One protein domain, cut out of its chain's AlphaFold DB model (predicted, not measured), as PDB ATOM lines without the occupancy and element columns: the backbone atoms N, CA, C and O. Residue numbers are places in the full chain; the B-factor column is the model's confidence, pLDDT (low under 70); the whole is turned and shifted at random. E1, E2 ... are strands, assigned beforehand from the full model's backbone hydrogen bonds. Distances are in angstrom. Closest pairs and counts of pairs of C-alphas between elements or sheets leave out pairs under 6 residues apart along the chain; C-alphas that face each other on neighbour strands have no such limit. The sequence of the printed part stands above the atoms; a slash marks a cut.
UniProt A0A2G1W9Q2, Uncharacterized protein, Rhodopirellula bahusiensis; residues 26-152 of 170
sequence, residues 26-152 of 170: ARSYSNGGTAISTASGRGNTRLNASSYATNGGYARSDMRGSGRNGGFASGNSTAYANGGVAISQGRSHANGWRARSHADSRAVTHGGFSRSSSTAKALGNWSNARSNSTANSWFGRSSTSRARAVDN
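This is residues 26 to 152 of the 170 residues of an uncharacterized protein of Rhodopirellula bahusiensis (UniProt A0A2G1W9Q2). The chain is wound in stacked, flattened turns, a slab-like solenoid in which each full turn gives one strand to each of two flat sheets, E1 E3 E5 E7 E9 and E2 E4 E6 E8 E10. The two sheets lie face to face as a thin, well-formed sandwich, their strands lying lengthwise along the slab, with E1 and E2 at one end of the stack and E9 and E10 at the other. The printed part has 127 residues with no named helix and ten named strands, E1 to E10 in chain order; it is all strand, and each sheet is parallel, in the order just given. It is compact, with a radius of gyration of the C-alphas of 14.9 A, and the C-alphas span 46 by 23 by 9 A.

Find C-alpha 26 at (4.243, -47.552, 45.390); from there E1, residues 26 to 31, runs 17.2 A. E2, residues 34 to 43, covers 30.5 A from C-alpha 34 at (12.199, -35.683, 48.284) to C-alpha 43 at (-9.475, -53.962, 37.094). Read on to E3, residues 45 to 54, of 30.1 A, and E4, residues 58 to 68, of 33.8 A. E5, residues 72 to 82, is also 33.8 A long, and E6, residues 85 to 95, is 33.7 A. Then come E7, residues 100 to 110, of 33.9 A, E8, residues 113 to 123, of 33.4 A, and E9, residues 128 to 138, of 34.1 A. E10, residues 142 to 151, runs 30.8 A and ends with C-alpha 151 at (-2.452, -51.271, 19.324).

Begin with the sheet E1 E3 E5 E7 E9, whose edge strands are E1 and E9. E1 and E3 are parallel at 6 degrees, with C-alphas 26 and 49 facing each other at 4.7 A and N 27 and O 49 within hydrogen-bond range at 2.8 A. E3 and E5 are parallel at 1 degree, with N 50 and O 77 at 2.9 A. E5 and E7 are parallel at 1 degree, with N 78 and O 105 at 2.9 A, and so are E7 and E9, with N 106 and O 133 at 3.0 A. In the other sheet the edge strands are E2 and E10. Look there at E2 and E4, parallel at 1 degree, with N 38 and O 61 at 2.8 A. E4 and E6 are parallel at 1 degree, with N 62 and O 88 at 2.9 A. E6 and E8 are parallel at 0 degrees, with N 89 and O 116 at 2.9 A, and E8 and E10 are parallel at 2 degrees, with N 117 and O 145 at 2.9 A. The parts of the sheets that face each other are 7.0 A centre to centre, and their best planes are 2 degrees apart. Between the sheets, the closest C-alphas of E5 and E6 are those of Ala 79 and Ser 88, 5.3 A apart, and those of E9 and E10 are Ser 133 and Ala 147, 5.1 A apart. E3 and E6 are near each other, with 18 pairs of C-alphas within 10 A, while E1 and E10 are apart.

The two C-alphas farthest apart are those of Gly 32 and Asn 125, at 47.0 A, and the first and last printed C-alphas, of Ala 26 and Asn 152, are 29.3 A apart. The printed part has no cut. The nine links between the strands are tight, and at each of them the chain changes from one sheet to the other. Read the B-factor column for pLDDT: the mean of the printed part is 96.0, and no printed residue is under 70.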
ATOM      1  N   ALA A  26       3.529 -48.821  45.373       96.88
ATOM      2  CA  ALA A  26       4.243 -47.552  45.390       96.88
ATOM      3  C   ALA A  26       5.331 -47.602  46.470       96.88
ATOM      4  O   ALA A  26       5.058 -48.019  47.593       96.88
ATOM      5  N   ARG A  27       6.564 -47.215  46.128       98.06
ATOM      6  CA  ARG A  27       7.713 -47.239  47.041       98.06
ATOM      7  C   ARG A  27       8.533 -45.971  46.900       98.06
ATOM      8  O   ARG A  27       9.096 -45.704  45.843       98.06
ATOM      9  N   SER A  28       8.649 -45.220  47.979       96.62
ATOM     10  CA  SER A  28       9.518 -44.054  48.053       96.62
ATOM     11  C   SER A  28      10.640 -44.289  49.050       96.62
ATOM     12  O   SER A  28      10.431 -44.836  50.128       96.62
ATOM     13  N   TYR A  29      11.839 -43.857  48.679       97.25
ATOM     14  CA  TYR A  29      12.987 -43.816  49.564       97.25
ATOM     15  C   TYR A  29      13.714 -42.489  49.386       97.25
ATOM     16  O   TYR A  29      14.015 -42.085  48.261       97.25
ATOM     17  N   SER A  30      13.994 -41.814  50.494       95.69
ATOM     18  CA  SER A  30      14.730 -40.557  50.499       95.69
ATOM     19  C   SER A  30      15.860 -40.610  51.515       95.69
ATOM     20  O   SER A  30      15.655 -41.054  52.642       95.69
ATOM     21  N   ASN A  31      17.028 -40.115  51.118       94.31
ATOM     22  CA  ASN A  31      18.140 -39.810  52.005       94.31
ATOM     23  C   ASN A  31      18.672 -38.411  51.660       94.31
ATOM     24  O   ASN A  31      19.499 -38.243  50.763       94.31
ATOM     25  N   GLY A  32      18.125 -37.391  52.323       90.62
ATOM     26  CA  GLY A  32      18.492 -35.994  52.089       90.62
ATOM     27  C   GLY A  32      17.815 -35.342  50.879       90.62
ATOM     28  O   GLY A  32      18.359 -34.381  50.360       90.62
ATOM     29  N   GLY A  33      16.666 -35.838  50.403       95.00
ATOM     30  CA  GLY A  33      15.895 -35.233  49.305       95.00
ATOM     31  C   GLY A  33      14.380 -35.435  49.441       95.00
ATOM     32  O   GLY A  33      13.858 -35.654  50.534       95.00
ATOM     33  N   THR A  34      13.645 -35.404  48.329       98.12
ATOM     34  CA  THR A  34      12.199 -35.683  48.284       98.12
ATOM     35  C   THR A  34      11.894 -36.804  47.301       98.12
ATOM     36  O   THR A  34      12.145 -36.670  46.107       98.12
ATOM     37  N   ALA A  35      11.308 -37.897  47.791       98.12
ATOM     38  CA  ALA A  35      10.895 -39.031  46.973       98.12
ATOM     39  C   ALA A  35       9.380 -39.241  47.069       98.12
ATOM     40  O   ALA A  35       8.852 -39.496  48.148       98.12
ATOM     41  N   ILE A  36       8.689 -39.160  45.932       98.31
ATOM     42  CA  ILE A  36       7.238 -39.325  45.829       98.31
ATOM     43  C   ILE A  36       6.941 -40.445  44.841       98.31
ATOM     44  O   ILE A  36       7.310 -40.368  43.668       98.31
ATOM     45  N   SER A  37       6.222 -41.463  45.300       98.12
ATOM     46  CA  SER A  37       5.715 -42.529  44.443       98.12
ATOM     47  C   SER A  37       4.206 -42.622  44.531       98.12
ATOM     48  O   SER A  37       3.626 -42.616  45.613       98.12
ATOM     49  N   THR A  38       3.560 -42.735  43.379       98.06
ATOM     50  CA  THR A  38       2.114 -42.905  43.273       98.06
ATOM     51  C   THR A  38       1.824 -43.994  42.259       98.06
ATOM     52  O   THR A  38       2.203 -43.882  41.096       98.06
ATOM     53  N   ALA A  39       1.123 -45.040  42.687       97.12
ATOM     54  CA  ALA A  39       0.642 -46.100  41.815       97.12
ATOM     55  C   ALA A  39      -0.880 -46.219  41.956       97.12
ATOM     56  O   ALA A  39      -1.402 -46.197  43.066       97.12
ATOM     57  N   SER A  40      -1.601 -46.315  40.839       96.88
ATOM     58  CA  SER A  40      -3.064 -46.440  40.841       96.88
ATOM     59  C   SER A  40      -3.544 -47.322  39.693       96.88
ATOM     60  O   SER A  40      -3.180 -47.099  38.536       96.88
ATOM     61  N   GLY A  41      -4.359 -48.326  40.014       93.88
ATOM     62  CA  GLY A  41      -4.865 -49.323  39.073       93.88
ATOM     63  C   GLY A  41      -6.367 -49.550  39.211       93.88
ATOM     64  O   GLY A  41      -6.921 -49.379  40.293       93.88
ATOM     65  N   ARG A  42      -7.029 -49.947  38.117       93.25
ATOM     66  CA  ARG A  42      -8.422 -50.428  38.130       93.25
ATOM     67  C   ARG A  42      -8.588 -51.668  37.253       93.25
ATOM     68  O   ARG A  42      -8.179 -51.651  36.092       93.25
ATOM     69  N   GLY A  43      -9.277 -52.681  37.776       91.62
ATOM     70  CA  GLY A  43      -9.475 -53.962  37.094       91.62
ATOM     71  C   GLY A  43      -8.199 -54.801  37.095       91.62
ATOM     72  O   GLY A  43      -7.450 -54.776  38.067       91.62
ATOM     73  N   ASN A  44      -7.926 -55.512  36.002       93.25
ATOM     74  CA  ASN A  44      -6.798 -56.445  35.935       93.25
ATOM     75  C   ASN A  44      -5.489 -55.684  35.692       93.25
ATOM     76  O   ASN A  44      -5.157 -55.332  34.553       93.25
ATOM     77  N   THR A  45      -4.760 -55.386  36.772       95.44
ATOM     78  CA  THR A  45      -3.562 -54.544  36.707       95.44
ATOM     79  C   THR A  45      -2.382 -55.056  37.522       95.44
ATOM     80  O   THR A  45      -2.576 -55.529  38.635       95.44
ATOM     81  N   ARG A  46      -1.155 -54.853  37.026       96.69
ATOM     82  CA  ARG A  46       0.093 -55.012  37.796       96.69
ATOM     83  C   ARG A  46       1.010 -53.805  37.620       96.69
ATOM     84  O   ARG A  46       1.678 -53.677  36.596       96.69
ATOM     85  N   LEU A  47       1.025 -52.909  38.599       97.81
ATOM     86  CA  LEU A  47       1.603 -51.572  38.474       97.81
ATOM     87  C   LEU A  47       2.598 -51.296  39.595       97.81
ATOM     88  O   LEU A  47       2.258 -51.455  40.765       97.81
ATOM     89  N   ASN A  48       3.782 -50.805  39.237       98.06
ATOM     90  CA  ASN A  48       4.802 -50.415  40.206       98.06
ATOM     91  C   ASN A  48       5.242 -48.966  39.987       98.06
ATOM     92  O   ASN A  48       5.554 -48.568  38.865       98.06
ATOM     93  N   ALA A  49       5.312 -48.183  41.059       98.31
ATOM     94  CA  ALA A  49       5.954 -46.877  41.079       98.31
ATOM     95  C   ALA A  49       7.044 -46.869  42.152       98.31
ATOM     96  O   ALA A  49       6.751 -47.098  43.322       98.31
ATOM     97  N   SER A  50       8.281 -46.588  41.753       98.50
ATOM     98  CA  SER A  50       9.411 -46.464  42.674       98.50
ATOM     99  C   SER A  50      10.123 -45.128  42.499       98.50
ATOM    100  O   SER A  50      10.392 -44.706  41.373       98.50
ATOM    101  N   SER A  51      10.456 -44.466  43.600       98.06
ATOM    102  CA  SER A  51      11.158 -43.181  43.611       98.06
ATOM    103  C   SER A  51      12.274 -43.190  44.647       98.06
ATOM    104  O   SER A  51      12.024 -43.527  45.804       98.06
ATOM    105  N   TYR A  52      13.463 -42.751  44.249       98.12
ATOM    106  CA  TYR A  52      14.657 -42.713  45.085       98.12
ATOM    107  C   TYR A  52      15.295 -41.330  44.999       98.12
ATOM    108  O   TYR A  52      15.658 -40.905  43.904       98.12
ATOM    109  N   ALA A  53      15.427 -40.633  46.124       97.81
ATOM    110  CA  ALA A  53      16.013 -39.297  46.175       97.81
ATOM    111  C   ALA A  53      17.188 -39.235  47.154       97.81
ATOM    112  O   ALA A  53      17.093 -39.715  48.279       97.81
ATOM    113  N   THR A  54      18.287 -38.627  46.721       97.38
ATOM    114  CA  THR A  54      19.517 -38.430  47.497       97.38
ATOM    115  C   THR A  54      20.112 -37.048  47.212       97.38
ATOM    116  O   THR A  54      19.797 -36.461  46.175       97.38
ATOM    117  N   ASN A  55      20.971 -36.530  48.096       95.31
ATOM    118  CA  ASN A  55      21.763 -35.302  47.876       95.31
ATOM    119  C   ASN A  55      20.932 -34.066  47.464       95.31
ATOM    120  O   ASN A  55      21.223 -33.415  46.464       95.31
ATOM    121  N   GLY A  56      19.844 -33.772  48.173       94.88
ATOM    122  CA  GLY A  56      18.930 -32.663  47.864       94.88
ATOM    123  C   GLY A  56      18.020 -32.904  46.657       94.88
ATOM    124  O   GLY A  56      17.291 -32.005  46.248       94.88
ATOM    125  N   GLY A  57      18.060 -34.094  46.051       97.00
ATOM    126  CA  GLY A  57      17.319 -34.397  44.830       97.00
ATOM    127  C   GLY A  57      15.805 -34.523  45.028       97.00
ATOM    128  O   GLY A  57      15.319 -34.861  46.105       97.00
ATOM    129  N   TYR A  58      15.060 -34.322  43.944       98.25
ATOM    130  CA  TYR A  58      13.619 -34.547  43.854       98.25
ATOM    131  C   TYR A  58      13.331 -35.702  42.891       98.25
ATOM    132  O   TYR A  58      13.593 -35.598  41.695       98.25
ATOM    133  N   ALA A  59      12.763 -36.800  43.382       98.50
ATOM    134  CA  ALA A  59      12.367 -37.951  42.580       98.50
ATOM    135  C   ALA A  59      10.857 -38.171  42.663       98.50
ATOM    136  O   ALA A  59      10.315 -38.432  43.735       98.50
ATOM    137  N   ARG A  60      10.174 -38.137  41.520       98.50
ATOM    138  CA  ARG A  60       8.738 -38.402  41.425       98.50
ATOM    139  C   ARG A  60       8.444 -39.512  40.434       98.50
ATOM    140  O   ARG A  60       8.822 -39.426  39.271       98.50
ATOM    141  N   SER A  61       7.705 -40.517  40.879       98.38
ATOM    142  CA  SER A  61       7.274 -41.636  40.057       98.38
ATOM    143  C   SER A  61       5.758 -41.800  40.099       98.38
ATOM    144  O   SER A  61       5.190 -42.067  41.153       98.38
ATOM    145  N   ASP A  62       5.098 -41.666  38.950       98.31
ATOM    146  CA  ASP A  62       3.657 -41.874  38.807       98.31
ATOM    147  C   ASP A  62       3.389 -43.063  37.870       98.31
ATOM    148  O   ASP A  62       3.696 -42.996  36.679       98.31
ATOM    149  N   MET A  63       2.753 -44.126  38.364       98.38
ATOM    150  CA  MET A  63       2.272 -45.247  37.554       98.38
ATOM    151  C   MET A  63       0.747 -45.321  37.594       98.38
ATOM    152  O   MET A  63       0.139 -45.404  38.659       98.38
ATOM    153  N   ARG A  64       0.101 -45.316  36.427       98.06
ATOM    154  CA  ARG A  64      -1.353 -45.503  36.326       98.06
ATOM    155  C   ARG A  64      -1.699 -46.607  35.348       98.06
ATOM    156  O   ARG A  64      -1.082 -46.705  34.288       98.06
ATOM    157  N   GLY A  65      -2.735 -47.379  35.644       96.69
ATOM    158  CA  GLY A  65      -3.228 -48.331  34.666       96.69
ATOM    159  C   GLY A  65      -4.657 -48.804  34.838       96.69
ATOM    160  O   GLY A  65      -5.290 -48.606  35.870       96.69
ATOM    161  N   SER A  66      -5.197 -49.397  33.777       96.44
ATOM    162  CA  SER A  66      -6.528 -50.002  33.810       96.44
ATOM    163  C   SER A  66      -6.666 -51.148  32.819       96.44
ATOM    164  O   SER A  66      -6.371 -50.976  31.637       96.44
ATOM    165  N   GLY A  67      -7.137 -52.291  33.315       94.62
ATOM    166  CA  GLY A  67      -7.469 -53.477  32.529       94.62
ATOM    167  C   GLY A  67      -8.973 -53.739  32.580       94.62
ATOM    168  O   GLY A  67      -9.526 -53.906  33.666       94.62
ATOM    169  N   ARG A  68      -9.654 -53.719  31.429       92.44
ATOM    170  CA  ARG A  68     -11.113 -53.902  31.302       92.44
ATOM    171  C   ARG A  68     -11.443 -54.933  30.224       92.44
ATOM    172  O   ARG A  68     -10.640 -55.145  29.319       92.44
ATOM    173  N   ASN A  69     -12.632 -55.534  30.300       91.88
ATOM    174  CA  ASN A  69     -13.152 -56.476  29.298       91.88
ATOM    175  C   ASN A  69     -12.188 -57.643  28.998       91.88
ATOM    176  O   ASN A  69     -11.988 -58.002  27.845       91.88
ATOM    177  N   GLY A  70     -11.533 -58.198  30.026       88.19
ATOM    178  CA  GLY A  70     -10.515 -59.248  29.867       88.19
ATOM    179  C   GLY A  70      -9.113 -58.744  29.493       88.19
ATOM    180  O   GLY A  70      -8.224 -59.555  29.234       88.19
ATOM    181  N   GLY A  71      -8.905 -57.425  29.473       93.62
ATOM    182  CA  GLY A  71      -7.612 -56.796  29.230       93.62
ATOM    183  C   GLY A  71      -6.768 -56.681  30.499       93.62
ATOM    184  O   GLY A  71      -7.300 -56.432  31.578       93.62
ATOM    185  N   PHE A  72      -5.450 -56.811  30.364       95.56
ATOM    186  CA  PHE A  72      -4.471 -56.720  31.446       95.56
ATOM    187  C   PHE A  72      -3.518 -55.539  31.235       95.56
ATOM    188  O   PHE A  72      -2.854 -55.435  30.197       95.56
ATOM    189  N   ALA A  73      -3.434 -54.646  32.222       97.06
ATOM    190  CA  ALA A  73      -2.554 -53.483  32.174       97.06
ATOM    191  C   ALA A  73      -1.417 -53.581  33.188       97.06
ATOM    192  O   ALA A  73      -1.630 -53.702  34.391       97.06
ATOM    193  N   SER A  74      -0.186 -53.479  32.702       97.62
ATOM    194  CA  SER A  74       1.015 -53.583  33.527       97.62
ATOM    195  C   SER A  74       2.005 -52.456  33.279       97.62
ATOM    196  O   SER A  74       1.912 -51.747  32.274       97.62
ATOM    197  N   GLY A  75       2.966 -52.282  34.177       97.44
ATOM    198  CA  GLY A  75       4.092 -51.395  33.918       97.44
ATOM    199  C   GLY A  75       4.805 -50.916  35.166       97.44
ATOM    200  O   GLY A  75       4.319 -51.096  36.288       97.44
ATOM    201  N   ASN A  76       5.949 -50.281  34.941       98.19
ATOM    202  CA  ASN A  76       6.767 -49.706  35.989       98.19
ATOM    203  C   ASN A  76       7.051 -48.231  35.699       98.19
ATOM    204  O   ASN A  76       7.317 -47.810  34.572       98.19
ATOM    205  N   SER A  77       7.045 -47.433  36.755       98.25
ATOM    206  CA  SER A  77       7.576 -46.082  36.743       98.25
ATOM    207  C   SER A  77       8.705 -46.016  37.761       98.25
ATOM    208  O   SER A  77       8.529 -46.393  38.920       98.25
ATOM    209  N   THR A  78       9.886 -45.560  37.355       98.56
ATOM    210  CA  THR A  78      11.045 -45.437  38.248       98.56
ATOM    211  C   THR A  78      11.695 -44.073  38.109       98.56
ATOM    212  O   THR A  78      12.110 -43.693  37.018       98.56
ATOM    213  N   ALA A  79      11.807 -43.346  39.217       98.38
ATOM    214  CA  ALA A  79      12.536 -42.087  39.290       98.38
ATOM    215  C   ALA A  79      13.703 -42.202  40.274       98.38
ATOM    216  O   ALA A  79      13.509 -42.616  41.413       98.38
ATOM    217  N   TYR A  80      14.900 -41.825  39.843       98.12
ATOM    218  CA  TYR A  80      16.090 -41.773  40.685       98.12
ATOM    219  C   TYR A  80      16.739 -40.396  40.565       98.12
ATOM    220  O   TYR A  80      17.112 -39.990  39.465       98.12
ATOM    221  N   ALA A  81      16.872 -39.690  41.684       98.00
ATOM    222  CA  ALA A  81      17.535 -38.398  41.761       98.00
ATOM    223  C   ALA A  81      18.683 -38.438  42.768       98.00
ATOM    224  O   ALA A  81      18.480 -38.711  43.951       98.00
ATOM    225  N   ASN A  82      19.883 -38.123  42.297       96.44
ATOM    226  CA  ASN A  82      21.038 -37.804  43.123       96.44
ATOM    227  C   ASN A  82      21.392 -36.335  42.881       96.44
ATOM    228  O   ASN A  82      22.064 -36.004  41.908       96.44
ATOM    229  N   GLY A  83      20.816 -35.441  43.684       92.00
ATOM    230  CA  GLY A  83      20.686 -34.029  43.323       92.00
ATOM    231  C   GLY A  83      19.780 -33.811  42.101       92.00
ATOM    232  O   GLY A  83      19.463 -34.738  41.354       92.00
ATOM    233  N   GLY A  84      19.332 -32.575  41.884       96.31
ATOM    234  CA  GLY A  84      18.472 -32.236  40.744       96.31
ATOM    235  C   GLY A  84      17.067 -32.857  40.807       96.31
ATOM    236  O   GLY A  84      16.532 -33.098  41.885       96.31
ATOM    237  N   VAL A  85      16.440 -33.096  39.650       98.12
ATOM    238  CA  VAL A  85      15.036 -33.533  39.530       98.12
ATOM    239  C   VAL A  85      14.889 -34.722  38.571       98.12
ATOM    240  O   VAL A  85      15.262 -34.621  37.406       98.12
ATOM    241  N   ALA A  86      14.301 -35.832  39.023       98.44
ATOM    242  CA  ALA A  86      13.870 -36.957  38.191       98.44
ATOM    243  C   ALA A  86      12.354 -37.153  38.267       98.44
ATOM    244  O   ALA A  86      11.786 -37.332  39.343       98.44
ATOM    245  N   ILE A  87      11.688 -37.181  37.113       98.56
ATOM    246  CA  ILE A  87      10.242 -37.390  37.006       98.56
ATOM    247  C   ILE A  87       9.963 -38.525  36.025       98.56
ATOM    248  O   ILE A  87      10.235 -38.412  34.831       98.56
ATOM    249  N   SER A  88       9.357 -39.603  36.507       98.50
ATOM    250  CA  SER A  88       8.914 -40.729  35.689       98.50
ATOM    251  C   SER A  88       7.392 -40.857  35.705       98.50
ATOM    252  O   SER A  88       6.773 -40.789  36.765       98.50
ATOM    253  N   GLN A  89       6.787 -41.043  34.528       98.31
ATOM    254  CA  GLN A  89       5.335 -41.137  34.361       98.31
ATOM    255  C   GLN A  89       4.951 -42.293  33.430       98.31
ATOM    256  O   GLN A  89       5.098 -42.185  32.211       98.31
ATOM    257  N   GLY A  90       4.406 -43.375  33.983       97.88
ATOM    258  CA  GLY A  90       3.896 -44.525  33.234       97.88
ATOM    259  C   GLY A  90       2.364 -44.571  33.176       97.88
ATOM    260  O   GLY A  90       1.673 -44.313  34.168       97.88
ATOM    261  N   ARG A  91       1.812 -44.903  32.003       98.19
ATOM    262  CA  ARG A  91       0.371 -45.118  31.785       98.19
ATOM    263  C   ARG A  91       0.119 -46.372  30.955       98.19
ATOM    264  O   ARG A  91       0.583 -46.452  29.823       98.19
ATOM    265  N   SER A  92      -0.667 -47.305  31.479       97.81
ATOM    266  CA  SER A  92      -0.958 -48.586  30.829       97.81
ATOM    267  C   SER A  92      -2.463 -48.842  30.749       97.81
ATOM    268  O   SER A  92      -3.145 -48.856  31.771       97.81
ATOM    269  N   HIS A  93      -3.020 -48.988  29.553       97.38
ATOM    270  CA  HIS A  93      -4.455 -49.200  29.368       97.38
ATOM    271  C   HIS A  93      -4.731 -50.380  28.440       97.38
ATOM    272  O   HIS A  93      -4.312 -50.360  27.284       97.38
ATOM    273  N   ALA A  94      -5.459 -51.377  28.938       96.25
ATOM    274  CA  ALA A  94      -5.908 -52.529  28.171       96.25
ATOM    275  C   ALA A  94      -7.435 -52.632  28.211       96.25
ATOM    276  O   ALA A  94      -8.039 -52.656  29.285       96.25
ATOM    277  N   ASN A  95      -8.050 -52.711  27.037       94.06
ATOM    278  CA  ASN A  95      -9.486 -52.873  26.870       94.06
ATOM    279  C   ASN A  95      -9.760 -53.853  25.726       94.06
ATOM    280  O   ASN A  95      -9.524 -53.518  24.568       94.06
ATOM    281  N   GLY A  96     -10.252 -55.044  26.060       90.88
ATOM    282  CA  GLY A  96     -10.549 -56.113  25.109       90.88
ATOM    283  C   GLY A  96     -10.090 -57.469  25.629       90.88
ATOM    284  O   GLY A  96      -9.183 -57.558  26.463       90.88
ATOM    285  N   TRP A  97     -10.715 -58.537  25.144       90.12
ATOM    286  CA  TRP A  97     -10.404 -59.884  25.604       90.12
ATOM    287  C   TRP A  97      -8.974 -60.248  25.196       90.12
ATOM    288  O   TRP A  97      -8.592 -60.098  24.034       90.12
ATOM    289  N   ARG A  98      -8.157 -60.677  26.168       89.75
ATOM    290  CA  ARG A  98      -6.711 -60.919  26.006       89.75
ATOM    291  C   ARG A  98      -5.888 -59.696  25.570       89.75
ATOM    292  O   ARG A  98      -4.729 -59.865  25.193       89.75
ATOM    293  N   ALA A  99      -6.421 -58.476  25.670       94.25
ATOM    294  CA  ALA A  99      -5.638 -57.267  25.429       94.25
ATOM    295  C   ALA A  99      -4.536 -57.118  26.492       94.25
ATOM    296  O   ALA A  99      -4.796 -57.270  27.686       94.25
ATOM    297  N   ARG A 100      -3.305 -56.793  26.096       95.75
ATOM    298  CA  ARG A 100      -2.172 -56.600  27.011       95.75
ATOM    299  C   ARG A 100      -1.512 -55.256  26.769       95.75
ATOM    300  O   ARG A 100      -1.070 -54.956  25.667       95.75
ATOM    301  N   SER A 101      -1.419 -54.448  27.819       97.44
ATOM    302  CA  SER A 101      -0.672 -53.191  27.784       97.44
ATOM    303  C   SER A 101       0.463 -53.208  28.797       97.44
ATOM    304  O   SER A 101       0.326 -53.722  29.914       97.44
ATOM    305  N   HIS A 102       1.606 -52.665  28.391       97.75
ATOM    306  CA  HIS A 102       2.792 -52.568  29.224       97.75
ATOM    307  C   HIS A 102       3.508 -51.235  29.010       97.75
ATOM    308  O   HIS A 102       3.954 -50.945  27.900       97.75
ATOM    309  N   ALA A 103       3.626 -50.426  30.063       98.25
ATOM    310  CA  ALA A 103       4.321 -49.143  30.006       98.25
ATOM    311  C   ALA A 103       5.445 -49.072  31.039       98.25
ATOM    312  O   ALA A 103       5.170 -49.016  32.235       98.25
ATOM    313  N   ASP A 104       6.685 -49.009  30.562       98.06
ATOM    314  CA  ASP A 104       7.867 -48.767  31.386       98.06
ATOM    315  C   ASP A 104       8.396 -47.352  31.173       98.06
ATOM    316  O   ASP A 104       8.648 -46.919  30.045       98.06
ATOM    317  N   SER A 105       8.565 -46.619  32.267       97.94
ATOM    318  CA  SER A 105       9.166 -45.291  32.287       97.94
ATOM    319  C   SER A 105      10.277 -45.243  33.328       97.94
ATOM    320  O   SER A 105      10.077 -45.643  34.476       97.94
ATOM    321  N   ARG A 106      11.437 -44.708  32.940       98.44
ATOM    322  CA  ARG A 106      12.588 -44.545  33.828       98.44
ATOM    323  C   ARG A 106      13.227 -43.170  33.669       98.44
ATOM    324  O   ARG A 106      13.653 -42.808  32.579       98.44
ATOM    325  N   ALA A 107      13.320 -42.419  34.758       98.31
ATOM    326  CA  ALA A 107      14.025 -41.143  34.812       98.31
ATOM    327  C   ALA A 107      15.156 -41.222  35.838       98.31
ATOM    328  O   ALA A 107      14.911 -41.533  37.004       98.31
ATOM    329  N   VAL A 108      16.383 -40.948  35.407       97.94
ATOM    330  CA  VAL A 108      17.574 -40.917  36.263       97.94
ATOM    331  C   VAL A 108      18.257 -39.565  36.116       97.94
ATOM    332  O   VAL A 108      18.465 -39.104  34.993       97.94
ATOM    333  N   THR A 109      18.604 -38.931  37.235       97.62
ATOM    334  CA  THR A 109      19.395 -37.699  37.243       97.62
ATOM    335  C   THR A 109      20.508 -37.728  38.283       97.62
ATOM    336  O   THR A 109      20.327 -38.245  39.389       97.62
ATOM    337  N   HIS A 110      21.631 -37.109  37.920       96.06
ATOM    338  CA  HIS A 110      22.747 -36.794  38.802       96.06
ATOM    339  C   HIS A 110      23.044 -35.293  38.700       96.06
ATOM    340  O   HIS A 110      23.769 -34.849  37.809       96.06
ATOM    341  N   GLY A 111      22.401 -34.496  39.556       93.19
ATOM    342  CA  GLY A 111      22.575 -33.041  39.606       93.19
ATOM    343  C   GLY A 111      21.985 -32.268  38.419       93.19
ATOM    344  O   GLY A 111      22.398 -31.141  38.176       93.19
ATOM    345  N   GLY A 112      21.060 -32.852  37.648       95.19
ATOM    346  CA  GLY A 112      20.394 -32.211  36.499       95.19
ATOM    347  C   GLY A 112      18.873 -32.417  36.493       95.19
ATOM    348  O   GLY A 112      18.281 -32.717  37.530       95.19
ATOM    349  N   PHE A 113      18.230 -32.327  35.328       97.94
ATOM    350  CA  PHE A 113      16.791 -32.576  35.161       97.94
ATOM    351  C   PHE A 113      16.524 -33.758  34.220       97.94
ATOM    352  O   PHE A 113      16.909 -33.733  33.056       97.94
ATOM    353  N   SER A 114      15.796 -34.772  34.683       97.88
ATOM    354  CA  SER A 114      15.410 -35.931  33.883       97.88
ATOM    355  C   SER A 114      13.908 -36.158  33.926       97.88
ATOM    356  O   SER A 114      13.307 -36.262  34.996       97.88
ATOM    357  N   ARG A 115      13.283 -36.283  32.754       98.00
ATOM    358  CA  ARG A 115      11.860 -36.592  32.635       98.00
ATOM    359  C   ARG A 115      11.606 -37.704  31.632       98.00
ATOM    360  O   ARG A 115      11.884 -37.557  30.449       98.00
ATOM    361  N   SER A 116      10.977 -38.779  32.082       98.00
ATOM    362  CA  SER A 116      10.535 -39.877  31.225       98.00
ATOM    363  C   SER A 116       9.020 -40.025  31.284       98.00
ATOM    364  O   SER A 116       8.417 -39.940  32.356       98.00
ATOM    365  N   SER A 117       8.395 -40.269  30.132       97.75
ATOM    366  CA  SER A 117       6.982 -40.628  30.069       97.75
ATOM    367  C   SER A 117       6.724 -41.769  29.098       97.75
ATOM    368  O   SER A 117       7.146 -41.726  27.949       97.75
ATOM    369  N   SER A 118       5.978 -42.773  29.545       97.81
ATOM    370  CA  SER A 118       5.617 -43.935  28.740       97.81
ATOM    371  C   SER A 118       4.110 -44.158  28.756       97.81
ATOM    372  O   SER A 118       3.478 -44.091  29.812       97.81
ATOM    373  N   THR A 119       3.512 -44.389  27.587       98.25
ATOM    374  CA  THR A 119       2.076 -44.667  27.455       98.25
ATOM    375  C   THR A 119       1.825 -45.858  26.537       98.25
ATOM    376  O   THR A 119       2.124 -45.794  25.350       98.25
ATOM    377  N   ALA A 120       1.200 -46.912  27.056       97.69
ATOM    378  CA  ALA A 120       0.773 -48.074  26.284       97.69
ATOM    379  C   ALA A 120      -0.753 -48.200  26.285       97.69
ATOM    380  O   ALA A 120      -1.383 -48.144  27.344       97.69
ATOM    381  N   LYS A 121      -1.349 -48.369  25.101       97.81
ATOM    382  CA  LYS A 121      -2.792 -48.571  24.924       97.81
ATOM    383  C   LYS A 121      -3.055 -49.782  24.036       97.81
ATOM    384  O   LYS A 121      -2.769 -49.725  22.848       97.81
ATOM    385  N   ALA A 122      -3.604 -50.846  24.604       96.00
ATOM    386  CA  ALA A 122      -4.083 -52.016  23.879       96.00
ATOM    387  C   ALA A 122      -5.614 -51.979  23.850       96.00
ATOM    388  O   ALA A 122      -6.265 -52.147  24.880       96.00
ATOM    389  N   LEU A 123      -6.169 -51.693  22.682       92.62
ATOM    390  CA  LEU A 123      -7.583 -51.462  22.434       92.62
ATOM    391  C   LEU A 123      -8.042 -52.512  21.416       92.62
ATOM    392  O   LEU A 123      -7.524 -52.569  20.309       92.62
ATOM    393  N   GLY A 124      -8.943 -53.400  21.803       88.25
ATOM    394  CA  GLY A 124      -9.382 -54.512  20.963       88.25
ATOM    395  C   GLY A 124      -8.901 -55.873  21.453       88.25
ATOM    396  O   GLY A 124      -8.018 -56.000  22.306       88.25
ATOM    397  N   ASN A 125      -9.560 -56.911  20.945       89.75
ATOM    398  CA  ASN A 125      -9.270 -58.284  21.334       89.75
ATOM    399  C   ASN A 125      -7.885 -58.673  20.816       89.75
ATOM    400  O   ASN A 125      -7.569 -58.424  19.656       89.75
ATOM    401  N   TRP A 126      -7.081 -59.302  21.674       88.75
ATOM    402  CA  TRP A 126      -5.703 -59.715  21.373       88.75
ATOM    403  C   TRP A 126      -4.705 -58.585  21.078       88.75
ATOM    404  O   TRP A 126      -3.570 -58.861  20.684       88.75
ATOM    405  N   SER A 127      -5.077 -57.325  21.307       92.75
ATOM    406  CA  SER A 127      -4.165 -56.190  21.157       92.75
ATOM    407  C   SER A 127      -3.005 -56.279  22.152       92.75
ATOM    408  O   SER A 127      -3.185 -56.649  23.313       92.75
ATOM    409  N   ASN A 128      -1.804 -55.909  21.722       94.75
ATOM    410  CA  ASN A 128      -0.591 -55.944  22.527       94.75
ATOM    411  C   ASN A 128       0.232 -54.670  22.312       94.75
ATOM    412  O   ASN A 128       0.889 -54.506  21.287       94.75
ATOM    413  N   ALA A 129       0.216 -53.776  23.298       96.94
ATOM    414  CA  ALA A 129       0.934 -52.509  23.240       96.94
ATOM    415  C   ALA A 129       2.026 -52.454  24.307       96.94
ATOM    416  O   ALA A 129       1.745 -52.562  25.504       96.94
ATOM    417  N   ARG A 130       3.269 -52.205  23.880       97.12
ATOM    418  CA  ARG A 130       4.415 -52.027  24.774       97.12
ATOM    419  C   ARG A 130       5.123 -50.709  24.505       97.12
ATOM    420  O   ARG A 130       5.529 -50.444  23.383       97.12
ATOM    421  N   SER A 131       5.282 -49.903  25.548       97.06
ATOM    422  CA  SER A 131       5.948 -48.605  25.490       97.06
ATOM    423  C   SER A 131       7.055 -48.551  26.534       97.06
ATOM    424  O   SER A 131       6.802 -48.808  27.710       97.06
ATOM    425  N   ASN A 132       8.261 -48.167  26.120       97.31
ATOM    426  CA  ASN A 132       9.424 -48.043  26.994       97.31
ATOM    427  C   ASN A 132      10.054 -46.663  26.782       97.31
ATOM    428  O   ASN A 132      10.420 -46.322  25.662       97.31
ATOM    429  N   SER A 133      10.177 -45.874  27.845       96.56
ATOM    430  CA  SER A 133      10.824 -44.559  27.820       96.56
ATOM    431  C   SER A 133      11.912 -44.507  28.880       96.56
ATOM    432  O   SER A 133      11.725 -44.980  30.003       96.56
ATOM    433  N   THR A 134      13.056 -43.927  28.532       97.50
ATOM    434  CA  THR A 134      14.166 -43.709  29.463       97.50
ATOM    435  C   THR A 134      14.775 -42.338  29.225       97.50
ATOM    436  O   THR A 134      15.027 -41.961  28.084       97.50
ATOM    437  N   ALA A 135      14.996 -41.596  30.305       97.12
ATOM    438  CA  ALA A 135      15.675 -40.310  30.304       97.12
ATOM    439  C   ALA A 135      16.790 -40.327  31.353       97.12
ATOM    440  O   ALA A 135      16.559 -40.719  32.500       97.12
ATOM    441  N   ASN A 136      17.982 -39.879  30.964       96.75
ATOM    442  CA  ASN A 136      19.165 -39.854  31.820       96.75
ATOM    443  C   ASN A 136      19.841 -38.485  31.698       96.75
ATOM    444  O   ASN A 136      20.180 -38.071  30.592       96.75
ATOM    445  N   SER A 137      20.053 -37.795  32.816       95.88
ATOM    446  CA  SER A 137      20.736 -36.497  32.846       95.88
ATOM    447  C   SER A 137      21.864 -36.459  33.869       95.88
ATOM    448  O   SER A 137      21.766 -37.055  34.940       95.88
ATOM    449  N   TRP A 138      22.908 -35.698  33.552       94.69
ATOM    450  CA  TRP A 138      24.124 -35.582  34.356       94.69
ATOM    451  C   TRP A 138      24.592 -34.128  34.410       94.69
ATOM    452  O   TRP A 138      24.488 -33.428  33.402       94.69
ATOM    453  N   PHE A 139      25.132 -33.701  35.552       90.75
ATOM    454  CA  PHE A 139      25.891 -32.452  35.718       90.75
ATOM    455  C   PHE A 139      25.162 -31.210  35.173       90.75
ATOM    456  O   PHE A 139      25.599 -30.589  34.205       90.75
ATOM    457  N   GLY A 140      24.000 -30.877  35.741       85.50
ATOM    458  CA  GLY A 140      23.213 -29.700  35.351       85.50
ATOM    459  C   GLY A 140      22.461 -29.815  34.020       85.50
ATOM    460  O   GLY A 140      21.669 -28.935  33.690       85.50
ATOM    461  N   ARG A 141      22.649 -30.892  33.247       93.81
ATOM    462  CA  ARG A 141      21.972 -31.081  31.953       93.81
ATOM    463  C   ARG A 141      20.516 -31.509  32.118       93.81
ATOM    464  O   ARG A 141      20.115 -32.036  33.156       93.81
ATOM    465  N   SER A 142      19.741 -31.335  31.048       94.56
ATOM    466  CA  SER A 142      18.346 -31.767  30.958       94.56
ATOM    467  C   SER A 142      18.178 -32.913  29.957       94.56
ATOM    468  O   SER A 142      18.759 -32.877  28.874       94.56
ATOM    469  N   SER A 143      17.377 -33.924  30.298       97.06
ATOM    470  CA  SER A 143      16.987 -35.027  29.415       97.06
ATOM    471  C   SER A 143      15.486 -35.260  29.507       97.06
ATOM    472  O   SER A 143      14.945 -35.480  30.588       97.06
ATOM    473  N   THR A 144      14.804 -35.290  28.364       96.62
ATOM    474  CA  THR A 144      13.381 -35.638  28.294       96.62
ATOM    475  C   THR A 144      13.154 -36.738  27.270       96.62
ATOM    476  O   THR A 144      13.607 -36.628  26.138       96.62
ATOM    477  N   SER A 145      12.416 -37.775  27.655       96.31
ATOM    478  CA  SER A 145      12.037 -38.877  26.772       96.31
ATOM    479  C   SER A 145      10.548 -39.164  26.878       96.31
ATOM    480  O   SER A 145       9.936 -39.036  27.947       96.31
ATOM    481  N   ARG A 146       9.943 -39.495  25.736       96.50
ATOM    482  CA  ARG A 146       8.532 -39.853  25.634       96.50
ATOM    483  C   ARG A 146       8.381 -41.023  24.677       96.50
ATOM    484  O   ARG A 146       8.802 -40.932  23.531       96.50
ATOM    485  N   ALA A 147       7.717 -42.074  25.136       95.81
ATOM    486  CA  ALA A 147       7.340 -43.211  24.314       95.81
ATOM    487  C   ALA A 147       5.829 -43.420  24.360       95.81
ATOM    488  O   ALA A 147       5.172 -43.215  25.392       95.81
ATOM    489  N   ARG A 148       5.273 -43.825  23.220       97.56
ATOM    490  CA  ARG A 148       3.864 -44.174  23.104       97.56
ATOM    491  C   ARG A 148       3.690 -45.351  22.158       97.56
ATOM    492  O   ARG A 148       4.131 -45.289  21.020       97.56
ATOM    493  N   ALA A 149       2.963 -46.361  22.619       95.69
ATOM    494  CA  ALA A 149       2.506 -47.473  21.800       95.69
ATOM    495  C   ALA A 149       0.985 -47.579  21.871       95.69
ATOM    496  O   ALA A 149       0.391 -47.510  22.953       95.69
ATOM    497  N   VAL A 150       0.356 -47.736  20.711       96.06
ATOM    498  CA  VAL A 150      -1.080 -47.967  20.588       96.06
ATOM    499  C   VAL A 150      -1.274 -49.146  19.653       96.06
ATOM    500  O   VAL A 150      -0.808 -49.110  18.522       96.06
ATOM    501  N   ASP A 151      -1.964 -50.166  20.137       93.56
ATOM    502  CA  ASP A 151      -2.452 -51.271  19.324       93.56
ATOM    503  C   ASP A 151      -3.976 -51.238  19.384       93.56
ATOM    504  O   ASP A 151      -4.545 -51.388  20.465       93.56
ATOM    505  N   ASN A 152      -4.614 -50.960  18.246       85.88
ATOM    506  CA  ASN A 152      -6.065 -50.835  18.111       85.88
ATOM    507  C   ASN A 152      -6.643 -51.914  17.181       85.88
ATOM    508  O   ASN A 152      -7.531 -51.629  16.377       85.88
TER     509      ASN A 152